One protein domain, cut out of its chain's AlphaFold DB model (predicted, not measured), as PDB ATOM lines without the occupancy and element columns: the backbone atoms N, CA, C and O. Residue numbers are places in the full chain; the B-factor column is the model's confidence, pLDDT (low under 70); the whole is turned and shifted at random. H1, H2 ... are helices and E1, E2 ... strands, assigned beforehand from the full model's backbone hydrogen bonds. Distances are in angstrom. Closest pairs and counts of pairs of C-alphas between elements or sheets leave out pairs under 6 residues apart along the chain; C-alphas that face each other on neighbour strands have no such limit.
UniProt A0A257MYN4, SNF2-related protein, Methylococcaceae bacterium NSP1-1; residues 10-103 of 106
ATOM      1  N   SER A  10      56.738 -53.540  -7.436       97.75
ATOM      2  CA  SER A  10      57.353 -53.823  -8.733       97.75
ATOM      3  C   SER A  10      56.395 -53.564  -9.893       97.75
ATOM      4  O   SER A  10      56.837 -53.002 -10.883       97.75
ATOM      5  N   ASP A  11      55.102 -53.878  -9.750       98.31
ATOM      6  CA  ASP A  11      54.090 -53.574 -10.773       98.31
ATOM      7  C   ASP A  11      53.954 -52.056 -10.952       98.31
ATOM      8  O   ASP A  11      54.021 -51.544 -12.063       98.31
ATOM      9  N   ILE A  12      53.859 -51.306  -9.843       98.50
ATOM     10  CA  ILE A  12      53.776 -49.835  -9.881       98.50
ATOM     11  C   ILE A  12      55.024 -49.235 -10.537       98.50
ATOM     12  O   ILE A  12      54.919 -48.336 -11.369       98.50
ATOM     13  N   ARG A  13      56.211 -49.730 -10.169       98.56
ATOM     14  CA  ARG A  13      57.483 -49.279 -10.743       98.56
ATOM     15  C   ARG A  13      57.568 -49.583 -12.238       98.56
ATOM     16  O   ARG A  13      57.960 -48.704 -12.996       98.56
ATOM     17  N   TYR A  14      57.185 -50.789 -12.650       98.38
ATOM     18  CA  TYR A  14      57.209 -51.216 -14.047       98.38
ATOM     19  C   TYR A  14      56.249 -50.384 -14.910       98.38
ATOM     20  O   TYR A  14      56.655 -49.850 -15.937       98.38
ATOM     21  N   GLU A  15      55.005 -50.202 -14.461       98.50
ATOM     22  CA  GLU A  15      53.953 -49.545 -15.246       98.50
ATOM     23  C   GLU A  15      54.090 -48.010 -15.296       98.50
ATOM     24  O   GLU A  15      53.687 -47.387 -16.280       98.50
ATOM     25  N   CYS A  16      54.639 -47.379 -14.249       98.19
ATOM     26  CA  CYS A  16      54.860 -45.926 -14.203       98.19
ATOM     27  C   CYS A  16      56.265 -45.492 -14.652       98.19
ATOM     28  O   CYS A  16      56.479 -44.316 -14.958       98.19
ATOM     29  N   GLY A  17      57.224 -46.417 -14.665       98.38
ATOM     30  CA  GLY A  17      58.644 -46.136 -14.847       98.38
ATOM     31  C   GLY A  17      59.330 -45.641 -13.568       98.38
ATOM     32  O   GLY A  17      58.718 -45.021 -12.692       98.38
ATOM     33  N   ASP A  18      60.641 -45.881 -13.476       98.06
ATOM     34  CA  ASP A  18      61.435 -45.667 -12.258       98.06
ATOM     35  C   ASP A  18      61.372 -44.234 -11.717       98.06
ATOM     36  O   ASP A  18      61.113 -44.025 -10.533       98.06
ATOM     37  N   SER A  19      61.560 -43.232 -12.581       98.06
ATOM     38  CA  SER A  19      61.558 -41.822 -12.164       98.06
ATOM     39  C   SER A  19      60.197 -41.383 -11.610       98.06
ATOM     40  O   SER A  19      60.123 -40.723 -10.569       98.06
ATOM     41  N   SER A  20      59.104 -41.776 -12.272       98.19
ATOM     42  CA  SER A  20      57.744 -41.492 -11.803       98.19
ATOM     43  C   SER A  20      57.445 -42.221 -10.500       98.19
ATOM     44  O   SER A  20      56.834 -41.636  -9.607       98.19
ATOM     45  N   TYR A  21      57.889 -43.472 -10.373       98.75
ATOM     46  CA  TYR A  21      57.718 -44.259  -9.159       98.75
ATOM     47  C   TYR A  21      58.426 -43.620  -7.963       98.75
ATOM     48  O   TYR A  21      57.796 -43.439  -6.923       98.75
ATOM     49  N   GLU A  22      59.692 -43.218  -8.096       98.62
ATOM     50  CA  GLU A  22      60.435 -42.606  -6.984       98.62
ATOM     51  C   GLU A  22      59.824 -41.274  -6.541       98.62
ATOM     52  O   GLU A  22      59.633 -41.023  -5.347       98.62
ATOM     53  N   GLN A  23      59.429 -40.433  -7.498       98.25
ATOM     54  CA  GLN A  23      58.726 -39.192  -7.179       98.25
ATOM     55  C   GLN A  23      57.356 -39.465  -6.542       98.25
ATOM     56  O   GLN A  23      56.986 -38.813  -5.564       98.25
ATOM     57  N   GLY A  24      56.608 -40.438  -7.069       98.44
ATOM     58  CA  GLY A  24      55.308 -40.842  -6.542       98.44
ATOM     59  C   GLY A  24      55.405 -41.389  -5.122       98.44
ATOM     60  O   GLY A  24      54.592 -41.037  -4.268       98.44
ATOM     61  N   ARG A  25      56.455 -42.162  -4.830       98.56
ATOM     62  CA  ARG A  25      56.794 -42.624  -3.484       98.56
ATOM     63  C   ARG A  25      57.032 -41.458  -2.535       98.56
ATOM     64  O   ARG A  25      56.401 -41.420  -1.484       98.56
ATOM     65  N   SER A  26      57.829 -40.466  -2.938       98.31
ATOM     66  CA  SER A  26      58.031 -39.254  -2.133       98.31
ATOM     67  C   SER A  26      56.714 -38.522  -1.847       98.31
ATOM     68  O   SER A  26      56.491 -38.058  -0.732       98.31
ATOM     69  N   TYR A  27      55.815 -38.426  -2.831       98.12
ATOM     70  CA  TYR A  27      54.520 -37.753  -2.668       98.12
ATOM     71  C   TYR A  27      53.594 -38.519  -1.719       98.12
ATOM     72  O   TYR A  27      52.927 -37.916  -0.877       98.12
ATOM     73  N   PHE A  28      53.574 -39.845  -1.835       98.31
ATOM     74  CA  PHE A  28      52.845 -40.719  -0.927       98.31
ATOM     75  C   PHE A  28      53.362 -40.607   0.516       98.31
ATOM     76  O   PHE A  28      52.567 -40.399   1.430       98.31
ATOM     77  N   GLU A  29      54.680 -40.671   0.720       97.94
ATOM     78  CA  GLU A  29      55.319 -40.555   2.041       97.94
ATOM     79  C   GLU A  29      55.080 -39.181   2.684       97.94
ATOM     80  O   GLU A  29      54.871 -39.088   3.891       97.94
ATOM     81  N   LYS A  30      55.014 -38.116   1.875       97.75
ATOM     82  CA  LYS A  30      54.654 -36.754   2.307       97.75
ATOM     83  C   LYS A  30      53.154 -36.556   2.573       97.75
ATOM     84  O   LYS A  30      52.741 -35.441   2.880       97.75
ATOM     85  N   GLY A  31      52.320 -37.587   2.417       97.19
ATOM     86  CA  GLY A  31      50.874 -37.488   2.635       97.19
ATOM     87  C   GLY A  31      50.148 -36.616   1.604       97.19
ATOM     88  O   GLY A  31      49.104 -36.041   1.901       97.19
ATOM     89  N   LEU A  32      50.686 -36.493   0.385       97.88
ATOM     90  CA  LEU A  32      50.102 -35.645  -0.664       97.88
ATOM     91  C   LEU A  32      48.912 -36.294  -1.384       97.88
ATOM     92  O   LEU A  32      48.226 -35.618  -2.151       97.88
ATOM     93  N   VAL A  33      48.643 -37.578  -1.134       98.12
ATOM     94  CA  VAL A  33      47.429 -38.264  -1.592       98.12
ATOM     95  C   VAL A  33      46.289 -37.914  -0.638       98.12
ATOM     96  O   VAL A  33      46.172 -38.490   0.441       98.12
ATOM     97  N   VAL A  34      45.464 -36.940  -1.019       97.19
ATOM     98  CA  VAL A  34      44.447 -36.353  -0.126       97.19
ATOM     99  C   VAL A  34      43.088 -37.038  -0.217       97.19
ATOM    100  O   VAL A  34      42.255 -36.869   0.669       97.19
ATOM    101  N   LYS A  35      42.843 -37.802  -1.284       96.81
ATOM    102  CA  LYS A  35      41.603 -38.556  -1.465       96.81
ATOM    103  C   LYS A  35      41.859 -39.801  -2.296       96.81
ATOM    104  O   LYS A  35      42.574 -39.732  -3.290       96.81
ATOM    105  N   LEU A  36      41.214 -40.899  -1.920       97.88
ATOM    106  CA  LEU A  36      41.105 -42.118  -2.713       97.88
ATOM    107  C   LEU A  36      39.690 -42.669  -2.534       97.88
ATOM    108  O   LEU A  36      39.197 -42.730  -1.411       97.88
ATOM    109  N   ALA A  37      39.027 -43.026  -3.630       97.50
ATOM    110  CA  ALA A  37      37.684 -43.594  -3.599       97.50
ATOM    111  C   ALA A  37      37.560 -44.723  -4.624       97.50
ATOM    112  O   ALA A  37      37.683 -44.482  -5.830       97.50
ATOM    113  N   ILE A  38      37.287 -45.938  -4.142       97.75
ATOM    114  CA  ILE A  38      36.988 -47.088  -4.998       97.75
ATOM    115  C   ILE A  38      35.684 -46.814  -5.750       97.75
ATOM    116  O   ILE A  38      34.681 -46.414  -5.163       97.75
ATOM    117  N   LYS A  39      35.724 -46.985  -7.071       97.56
ATOM    118  CA  LYS A  39      34.577 -46.826  -7.971       97.56
ATOM    119  C   LYS A  39      33.911 -48.160  -8.262       97.56
ATOM    120  O   LYS A  39      32.689 -48.243  -8.262       97.56
ATOM    121  N   SER A  40      34.714 -49.179  -8.529       96.44
ATOM    122  CA  SER A  40      34.252 -50.539  -8.767       96.44
ATOM    123  C   SER A  40      35.373 -51.520  -8.456       96.44
ATOM    124  O   SER A  40      36.553 -51.223  -8.648       96.44
ATOM    125  N   GLU A  41      35.006 -52.696  -7.971       95.75
ATOM    126  CA  GLU A  41      35.942 -53.770  -7.682       95.75
ATOM    127  C   GLU A  41      35.349 -55.096  -8.150       95.75
ATOM    128  O   GLU A  41      34.163 -55.360  -7.969       95.75
ATOM    129  N   GLY A  42      36.185 -55.919  -8.775       94.00
ATOM    130  CA  GLY A  42      35.866 -57.300  -9.108       94.00
ATOM    131  C   GLY A  42      37.008 -58.228  -8.711       94.00
ATOM    132  O   GLY A  42      38.013 -57.806  -8.132       94.00
ATOM    133  N   THR A  43      36.882 -59.505  -9.065       93.94
ATOM    134  CA  THR A  43      37.875 -60.535  -8.716       93.94
ATOM    135  C   THR A  43      39.279 -60.172  -9.207       93.94
ATOM    136  O   THR A  43      40.227 -60.162  -8.428       93.94
ATOM    137  N   LEU A  44      39.405 -59.792 -10.482       96.25
ATOM    138  CA  LEU A  44      40.694 -59.519 -11.134       96.25
ATOM    139  C   LEU A  44      40.925 -58.039 -11.451       96.25
ATOM    140  O   LEU A  44      41.844 -57.713 -12.197       96.25
ATOM    141  N   PHE A  45      40.116 -57.121 -10.920       97.06
ATOM    142  CA  PHE A  45      40.333 -55.695 -11.159       97.06
ATOM    143  C   PHE A  45      39.829 -54.811 -10.023       97.06
ATOM    144  O   PHE A  45      38.983 -55.206  -9.222       97.06
ATOM    145  N   VAL A  46      40.341 -53.586  -9.987       97.62
ATOM    146  CA  VAL A  46      39.781 -52.477  -9.216       97.62
ATOM    147  C   VAL A  46      39.890 -51.211 -10.053       97.62
ATOM    148  O   VAL A  46      40.857 -51.022 -10.794       97.62
ATOM    149  N   GLN A  47      38.890 -50.349  -9.949       98.44
ATOM    150  CA  GLN A  47      38.920 -49.001 -10.483       98.44
ATOM    151  C   GLN A  47      38.678 -48.019  -9.348       98.44
ATOM    152  O   GLN A  47      37.755 -48.191  -8.552       98.44
ATOM    153  N   PHE A  48      39.491 -46.974  -9.274       98.50
ATOM    154  CA  PHE A  48      39.361 -45.950  -8.252       98.50
ATOM    155  C   PHE A  48      39.764 -44.584  -8.784       98.50
ATOM    156  O   PHE A  48      40.565 -44.460  -9.712       98.50
ATOM    157  N   ASN A  49      39.204 -43.557  -8.154       98.56
ATOM    158  CA  ASN A  49      39.630 -42.186  -8.365       98.56
ATOM    159  C   ASN A  49      40.502 -41.735  -7.197       98.56
ATOM    160  O   ASN A  49      40.303 -42.158  -6.056       98.56
ATOM    161  N   SER A  50      41.440 -40.841  -7.481       98.31
ATOM    162  CA  SER A  50      42.328 -40.253  -6.482       98.31
ATOM    163  C   SER A  50      42.519 -38.759  -6.727       98.31
ATOM    164  O   SER A  50      42.326 -38.270  -7.840       98.31
ATOM    165  N   SER A  51      42.895 -38.039  -5.674       98.19
ATOM    166  CA  SER A  51      43.339 -36.649  -5.753       98.19
ATOM    167  C   SER A  51      44.696 -36.511  -5.067       98.19
ATOM    168  O   SER A  51      44.832 -36.831  -3.883       98.19
ATOM    169  N   VAL A  52      45.697 -36.016  -5.796       98.31
ATOM    170  CA  VAL A  52      47.077 -35.870  -5.305       98.31
ATOM    171  C   VAL A  52      47.534 -34.422  -5.465       98.31
ATOM    172  O   VAL A  52      47.446 -33.849  -6.552       98.31
ATOM    173  N   LYS A  53      48.018 -33.817  -4.376       97.12
ATOM    174  CA  LYS A  53      48.617 -32.476  -4.400       97.12
ATOM    175  C   LYS A  53      49.890 -32.485  -5.249       97.12
ATOM    176  O   LYS A  53      50.682 -33.422  -5.176       97.12
ATOM    177  N   GLY A  54      50.088 -31.430  -6.032       91.00
ATOM    178  CA  GLY A  54      51.272 -31.249  -6.867       91.00
ATOM    179  C   GLY A  54      51.787 -29.816  -6.810       91.00
ATOM    180  O   GLY A  54      51.622 -29.135  -5.805       91.00
ATOM    181  N   SER A  55      52.416 -29.364  -7.892       84.56
ATOM    182  CA  SER A  55      53.008 -28.023  -8.000       84.56
ATOM    183  C   SER A  55      51.998 -26.879  -8.119       84.56
ATOM    184  O   SER A  55      52.375 -25.724  -7.969       84.56
ATOM    185  N   VAL A  56      50.735 -27.182  -8.421       83.31
ATOM    186  CA  VAL A  56      49.662 -26.191  -8.579       83.31
ATOM    187  C   VAL A  56      48.742 -26.202  -7.358       83.31
ATOM    188  O   VAL A  56      48.675 -27.198  -6.637       83.31
ATOM    189  N   ASN A  57      48.001 -25.109  -7.151       83.38
ATOM    190  CA  ASN A  57      47.134 -24.933  -5.977       83.38
ATOM    191  C   ASN A  57      46.056 -26.024  -5.841       83.38
ATOM    192  O   ASN A  57      45.705 -26.407  -4.726       83.38
ATOM    193  N   ASN A  58      45.551 -26.550  -6.962       90.94
ATOM    194  CA  ASN A  58      44.504 -27.570  -6.969       90.94
ATOM    195  C   ASN A  58      45.093 -28.986  -7.112       90.94
ATOM    196  O   ASN A  58      45.921 -29.213  -7.994       90.94
ATOM    197  N   PRO A  59      44.653 -29.975  -6.312       95.31
ATOM    198  CA  PRO A  59      45.082 -31.359  -6.481       95.31
ATOM    199  C   PRO A  59      44.753 -31.908  -7.875       95.31
ATOM    200  O   PRO A  59      43.629 -31.762  -8.363       95.31
ATOM    201  N   TYR A  60      45.711 -32.612  -8.476       97.56
ATOM    202  CA  TYR A  60      45.491 -33.338  -9.722       97.56
ATOM    203  C   TYR A  60      44.564 -34.525  -9.476       97.56
ATOM    204  O   TYR A  60      44.706 -35.220  -8.465       97.56
ATOM    205  N   GLN A  61      43.655 -34.780 -10.413       98.12
ATOM    206  CA  GLN A  61      42.709 -35.892 -10.355       98.12
ATOM    207  C   GLN A  61      43.240 -37.076 -11.156       98.12
ATOM    208  O   GLN A  61      43.757 -36.886 -12.259       98.12
ATOM    209  N   GLN A  62      43.110 -38.282 -10.605       98.50
ATOM    210  CA  GLN A  62      43.454 -39.525 -11.290       98.50
ATOM    211  C   GLN A  62      42.237 -40.439 -11.403       98.50
ATOM    212  O   GLN A  62      41.452 -40.544 -10.458       98.50
ATOM    213  N   SER A  63      42.140 -41.136 -12.531       98.62
ATOM    214  CA  SER A  63      41.278 -42.302 -12.736       98.62
ATOM    215  C   SER A  63      42.184 -43.488 -13.026       98.62
ATOM    216  O   SER A  63      42.925 -43.474 -14.008       98.62
ATOM    217  N   ILE A  64      42.169 -44.491 -12.150       98.81
ATOM    218  CA  ILE A  64      43.125 -45.598 -12.187       98.81
ATOM    219  C   ILE A  64      42.367 -46.911 -12.236       98.81
ATOM    220  O   ILE A  64      41.449 -47.146 -11.449       98.81
ATOM    221  N   ARG A  65      42.788 -47.784 -13.149       98.62
ATOM    222  CA  ARG A  65      42.348 -49.171 -13.237       98.62
ATOM    223  C   ARG A  65      43.544 -50.095 -13.056       98.62
ATOM    224  O   ARG A  65      44.514 -50.012 -13.806       98.62
ATOM    225  N   ILE A  66      43.443 -50.992 -12.082       98.50
ATOM    226  CA  ILE A  66      44.410 -52.064 -11.843       98.50
ATOM    227  C   ILE A  66      43.763 -53.374 -12.272       98.50
ATOM    228  O   ILE A  66      42.609 -53.634 -11.925       98.50
ATOM    229  N   ILE A  67      44.493 -54.178 -13.040       98.19
ATOM    230  CA  ILE A  67      44.021 -55.458 -13.575       98.19
ATOM    231  C   ILE A  67      45.052 -56.527 -13.227       98.19
ATOM    232  O   ILE A  67      46.185 -56.475 -13.701       98.19
ATOM    233  N   TRP A  68      44.664 -57.492 -12.402       97.75
ATOM    234  CA  TRP A  68      45.520 -58.607 -12.015       97.75
ATOM    235  C   TRP A  68      45.491 -59.711 -13.065       97.75
ATOM    236  O   TRP A  68      44.456 -59.993 -13.674       97.75
ATOM    237  N   ARG A  69      46.627 -60.393 -13.226       96.19
ATOM    238  CA  ARG A  69      46.654 -61.688 -13.913       96.19
ATOM    239  C   ARG A  69      45.802 -62.707 -13.134       96.19
ATOM    240  O   ARG A  69      45.717 -62.591 -11.911       96.19
ATOM    241  N   PRO A  70      45.223 -63.731 -13.792       94.44
ATOM    242  CA  PRO A  70      44.407 -64.746 -13.114       94.44
ATOM    243  C   PRO A  70      45.117 -65.475 -11.964       94.44
ATOM    244  O   PRO A  70      44.468 -65.953 -11.043       94.44
ATOM    245  N   ASP A  71      46.449 -65.546 -12.009       93.06
ATOM    246  CA  ASP A  71      47.298 -66.168 -10.988       93.06
ATOM    247  C   ASP A  71      47.828 -65.177  -9.929       93.06
ATOM    248  O   ASP A  71      48.666 -65.550  -9.107       93.06
ATOM    249  N   TYR A  72      47.390 -63.912  -9.973       93.12
ATOM    250  CA  TYR A  72      47.838 -62.798  -9.127       93.12
ATOM    251  C   TYR A  72      49.363 -62.602  -9.078       93.12
ATOM    252  O   TYR A  72      49.896 -62.049  -8.117       93.12
ATOM    253  N   SER A  73      50.096 -63.053 -10.101       93.81
ATOM    254  CA  SER A  73      51.558 -62.917 -10.146       93.81
ATOM    255  C   SER A  73      52.035 -61.495 -10.436       93.81
ATOM    256  O   SER A  73      53.139 -61.144 -10.027       93.81
ATOM    257  N   ALA A  74      51.214 -60.711 -11.130       95.88
ATOM    258  CA  ALA A  74      51.470 -59.328 -11.504       95.88
ATOM    259  C   ALA A  74      50.143 -58.599 -11.752       95.88
ATOM    260  O   ALA A  74      49.086 -59.229 -11.924       95.88
ATOM    261  N   ALA A  75      50.217 -57.276 -11.836       97.38
ATOM    262  CA  ALA A  75      49.101 -56.423 -12.212       97.38
ATOM    263  C   ALA A  75      49.519 -55.376 -13.248       97.38
ATOM    264  O   ALA A  75      50.596 -54.799 -13.157       97.38
ATOM    265  N   GLN A  76      48.634 -55.106 -14.204       98.31
ATOM    266  CA  GLN A  76      48.741 -53.951 -15.093       98.31
ATOM    267  C   GLN A  76      48.081 -52.736 -14.451       98.31
ATOM    268  O   GLN A  76      47.058 -52.872 -13.767       98.31
ATOM    269  N   ILE A  77      48.622 -51.548 -14.721       98.75
ATOM    270  CA  ILE A  77      48.097 -50.286 -14.203       98.75
ATOM    271  C   ILE A  77      47.856 -49.345 -15.376       98.75
ATOM    272  O   ILE A  77      48.777 -48.958 -16.091       98.75
ATOM    273  N   LYS A  78      46.599 -48.934 -15.540       98.62
ATOM    274  CA  LYS A  78      46.211 -47.882 -16.479       98.62
ATOM    275  C   LYS A  78      45.701 -46.695 -15.684       98.62
ATOM    276  O   LYS A  78      44.646 -46.792 -15.056       98.62
ATOM    277  N   GLY A  79      46.467 -45.612 -15.666       98.50
ATOM    278  CA  GLY A  79      46.141 -44.414 -14.910       98.50
ATOM    279  C   GLY A  79      46.180 -43.166 -15.772       98.50
ATOM    280  O   GLY A  79      47.247 -42.767 -16.234       98.50
ATOM    281  N   ASP A  80      45.032 -42.511 -15.894       98.69
ATOM    282  CA  ASP A  80      44.927 -41.163 -16.438       98.69
ATOM    283  C   ASP A  80      45.016 -40.147 -15.303       98.69
ATOM    284  O   ASP A  80      44.459 -40.341 -14.217       98.69
ATOM    285  N   CYS A  81      45.712 -39.046 -15.549       98.56
ATOM    286  CA  CYS A  81      45.933 -37.974 -14.600       98.56
ATOM    287  C   CYS A  81      45.753 -36.620 -15.279       98.56
ATOM    288  O   CYS A  81      46.302 -36.367 -16.346       98.56
ATOM    289  N   SER A  82      45.101 -35.684 -14.594       98.06
ATOM    290  CA  SER A  82      44.905 -34.311 -15.080       98.06
ATOM    291  C   SER A  82      46.178 -33.441 -15.081       98.06
ATOM    292  O   SER A  82      46.083 -32.218 -15.120       98.06
ATOM    293  N   CYS A  83      47.370 -34.036 -14.954       96.94
ATOM    294  CA  CYS A  83      48.641 -33.305 -14.960       96.94
ATOM    295  C   CYS A  83      49.242 -33.271 -16.372       96.94
ATOM    296  O   CYS A  83      48.885 -34.121 -17.182       96.94
ATOM    297  N   PRO A  84      50.234 -32.405 -16.652       95.75
ATOM    298  CA  PRO A  84      50.822 -32.295 -17.991       95.75
ATOM    299  C   PRO A  84      51.374 -33.609 -18.568       95.75
ATOM    300  O   PRO A  84      51.313 -33.814 -19.772       95.75
ATOM    301  N   SER A  85      51.878 -34.520 -17.725       96.31
ATOM    302  CA  SER A  85      52.357 -35.839 -18.176       96.31
ATOM    303  C   SER A  85      51.244 -36.807 -18.604       96.31
ATOM    304  O   SER A  85      51.537 -37.785 -19.280       96.31
ATOM    305  N   GLY A  86      49.990 -36.577 -18.201       96.31
ATOM    306  CA  GLY A  86      48.823 -37.360 -18.621       96.31
ATOM    307  C   GLY A  86      48.739 -38.777 -18.047       96.31
ATOM    308  O   GLY A  86      47.920 -39.034 -17.174       96.31
ATOM    309  N   TYR A  87      49.574 -39.699 -18.515       98.12
ATOM    310  CA  TYR A  87      49.411 -41.139 -18.290       98.12
ATOM    311  C   TYR A  87      50.490 -41.718 -17.365       98.12
ATOM    312  O   TYR A  87      51.657 -41.347 -17.475       98.12
ATOM    313  N   ASN A  88      50.101 -42.605 -16.438       98.44
ATOM    314  CA  ASN A  88      50.976 -43.338 -15.504       98.44
ATOM    315  C   ASN A  88      52.088 -42.486 -14.854       98.44
ATOM    316  O   ASN A  88      53.200 -42.940 -14.582       98.44
ATOM    317  N   CYS A  89      51.775 -41.224 -14.572       98.56
ATOM    318  CA  CYS A  89      52.720 -40.277 -14.003       98.56
ATOM    319  C   CYS A  89      52.988 -40.561 -12.513       98.56
ATOM    320  O   CYS A  89      52.353 -41.401 -11.871       98.56
ATOM    321  N   LYS A  90      53.866 -39.764 -11.901       98.44
ATOM    322  CA  LYS A  90      54.148 -39.832 -10.458       98.44
ATOM    323  C   LYS A  90      52.918 -39.733  -9.549       98.44
ATOM    324  O   LYS A  90      52.900 -40.346  -8.486       98.44
ATOM    325  N   HIS A  91      51.879 -38.995  -9.947       98.62
ATOM    326  CA  HIS A  91      50.644 -38.902  -9.160       98.62
ATOM    327  C   HIS A  91      49.862 -40.223  -9.181       98.62
ATOM    328  O   HIS A  91      49.324 -40.623  -8.152       98.62
ATOM    329  N   VAL A  92      49.854 -40.930 -10.320       98.75
ATOM    330  CA  VAL A  92      49.294 -42.288 -10.422       98.75
ATOM    331  C   VAL A  92      50.082 -43.241  -9.528       98.75
ATOM    332  O   VAL A  92      49.482 -43.948  -8.724       98.75
ATOM    333  N   ALA A  93      51.418 -43.195  -9.577       98.75
ATOM    334  CA  ALA A  93      52.258 -44.016  -8.705       98.75
ATOM    335  C   ALA A  93      51.971 -43.764  -7.209       98.75
ATOM    336  O   ALA A  93      51.791 -44.716  -6.449       98.75
ATOM    337  N   ALA A  94      51.854 -42.498  -6.788       98.62
ATOM    338  CA  ALA A  94      51.503 -42.134  -5.412       98.62
ATOM    339  C   ALA A  94      50.126 -42.683  -4.996       98.62
ATOM    340  O   ALA A  94      49.976 -43.245  -3.909       98.62
ATOM    341  N   ALA A  95      49.126 -42.560  -5.871       98.56
ATOM    342  CA  ALA A  95      47.782 -43.074  -5.638       98.56
ATOM    343  C   ALA A  95      47.756 -44.611  -5.531       98.56
ATOM    344  O   ALA A  95      47.108 -45.155  -4.637       98.56
ATOM    345  N   CYS A  96      48.516 -45.316  -6.374       98.56
ATOM    346  CA  CYS A  96      48.674 -46.771  -6.305       98.56
ATOM    347  C   CYS A  96      49.355 -47.230  -5.005       98.56
ATOM    348  O   CYS A  96      48.944 -48.229  -4.415       98.56
ATOM    349  N   LEU A  97      50.359 -46.494  -4.514       98.44
ATOM    350  CA  LEU A  97      50.989 -46.771  -3.216       98.44
ATOM    351  C   LEU A  97      50.013 -46.562  -2.050       98.44
ATOM    352  O   LEU A  97      50.000 -47.351  -1.105       98.44
ATOM    353  N   MET A  98      49.151 -45.545  -2.137       98.00
ATOM    354  CA  MET A  98      48.083 -45.325  -1.160       98.00
ATOM    355  C   MET A  98      47.049 -46.455  -1.178       98.00
ATOM    356  O   MET A  98      46.704 -46.967  -0.114       98.00
ATOM    357  N   TYR A  99      46.613 -46.900  -2.361       97.62
ATOM    358  CA  TYR A  99      45.745 -48.073  -2.503       97.62
ATOM    359  C   TYR A  99      46.378 -49.328  -1.879       97.62
ATOM    360  O   TYR A  99      45.742 -50.024  -1.085       97.62
ATOM    361  N   GLN A 100      47.659 -49.580  -2.178       96.44
ATOM    362  CA  GLN A 100      48.420 -50.696  -1.610       96.44
ATOM    363  C   GLN A 100      48.491 -50.629  -0.078       96.44
ATOM    364  O   GLN A 100      48.425 -51.670   0.564       96.44
ATOM    365  N   LYS A 101      48.625 -49.435   0.521       95.06
ATOM    366  CA  LYS A 101      48.633 -49.261   1.986       95.06
ATOM    367  C   LYS A 101      47.255 -49.496   2.613       95.06
ATOM    368  O   LYS A 101      47.191 -50.014   3.722       95.06
ATOM    369  N   GLN A 102      46.179 -49.074   1.946       88.69
ATOM    370  CA  GLN A 102      44.808 -49.201   2.461       88.69
ATOM    371  C   GLN A 102      44.252 -50.618   2.354       88.69
ATOM    372  O   GLN A 102      43.362 -50.962   3.120       88.69
ATOM    373  N   THR A 103      44.766 -51.422   1.423       80.06
ATOM    374  CA  THR A 103      44.373 -52.823   1.263       80.06
ATOM    375  C   THR A 103      45.240 -53.671   2.194       80.06
ATOM    376  O   THR A 103      46.430 -53.837   1.904       80.06
TER     377      THR A 103
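This is residues 10 to 103 of the 106 residues of the protein "SNF2-related protein" of Methylococcaceae bacterium NSP1-1 (UniProt A0A257MYN4). A twisted sheet of four strands curls round one helix, H3, which lies in its hollow as the core of the domain. H2 packs on the side of H3 that is turned away from the sheet, and the short H1 sits beside H3 near edge strand E4. The printed part has 94 residues, with three named helices and four named strands in the order H1 H2 E1 E2 E3 E4 H3, and its class is mixed, helices and strands. The sheet runs E1 - E2 - E3 - E4, all antiparallel. The whole is compact, with a radius of gyration of the C-alphas of 12.2 A, yet elongated in outline, spanning 40 by 26 by 22 A.

H1 is residues 10 to 16, 9.9 A from first to last C-alpha, and begins at C-alpha 10 at (57.353, -53.823, -8.733). H2 follows as residues 18 to 29, 16.4 A long. E1, residues 33 to 42, is the longest strand by residues and measures 23.5 A; it begins at C-alpha 33 at (47.429, -38.264, -1.592) and bends by 57 degrees at residue 39. E2 is residues 45 to 52, 21.7 A. E3 is residues 60 to 68, 25.4 A. E4 is residues 75 to 81, 18.9 A. H3, residues 90 to 102, is the longest helix by residues, 18.5 A, and ends at C-alpha 102 at (44.808, -49.201, 2.461).

The strands E1 E2 E3 E4 form a meander, each strand the antiparallel neighbour of the one before, and its three successive pairs are hairpins. In the hairpin of E1 and E2, N 37 and O 49 are 2.9 A apart, within hydrogen-bond range, as are N 49 and O 37 at 2.9 A. Between E2 and E3, N 48 and O 64 are within range at 2.9 A. Between E3 and E4, N 65 and O 78 are within range at 2.8 A. The edge strands E1 and E4 are apart. H3 is on the sheet, with 70 pairs of C-alphas within 10 A, and the sheet curls round it. The closest C-alphas of H3 and E4 are those of Val 92 and Gly 79, 5.9 A apart; for H3 and E1 they are those of Ala 95 and Val 33, 6.3 A apart. H1 lies on the same face of the sheet as H3, in two layers, helices on one face of a sheet. H1 has a height over the sheet of 7.0 A and is over none of the strands, but only just: 2 of its 7 C-alphas fall on E4. H1 and H3 touch at a shallow tilt of 32 degrees, opposite ways, with the C-alphas of Ile 12 and Ala 93 closest at 6.1 A. H2 and H3 touch at a steep tilt of 52 degrees, the same way, with the C-alphas of Gly 24 and Ala 94 closest at 4.2 A. H2 only grazes the sheet, with its residues 24 to 28. H1 and H2 only just touch, with 3 pairs of C-alphas within 8 A, and only at the corner by their link; H2 does so with residues 20 to 21 alone, and the closest C-alphas are those of Arg 13 and Tyr 21, 5.3 A apart. In H1, H2 and H3 every O i to N i+4 pair is within hydrogen-bond range.

The two C-alphas farthest apart are those of Asn 57, in the link E2 to E3, and Asp 71, in the link E3 to E4, at 41.5 A. The first and last printed C-alphas, of Ser 10 and Thr 103, are 16.4 A apart. The printed part has no cut and no long link; the links H1 to H2, H2 to E1 and E1 to E2 are tight. The mean pLDDT of the printed part is 96.7, and no printed residue is under 70.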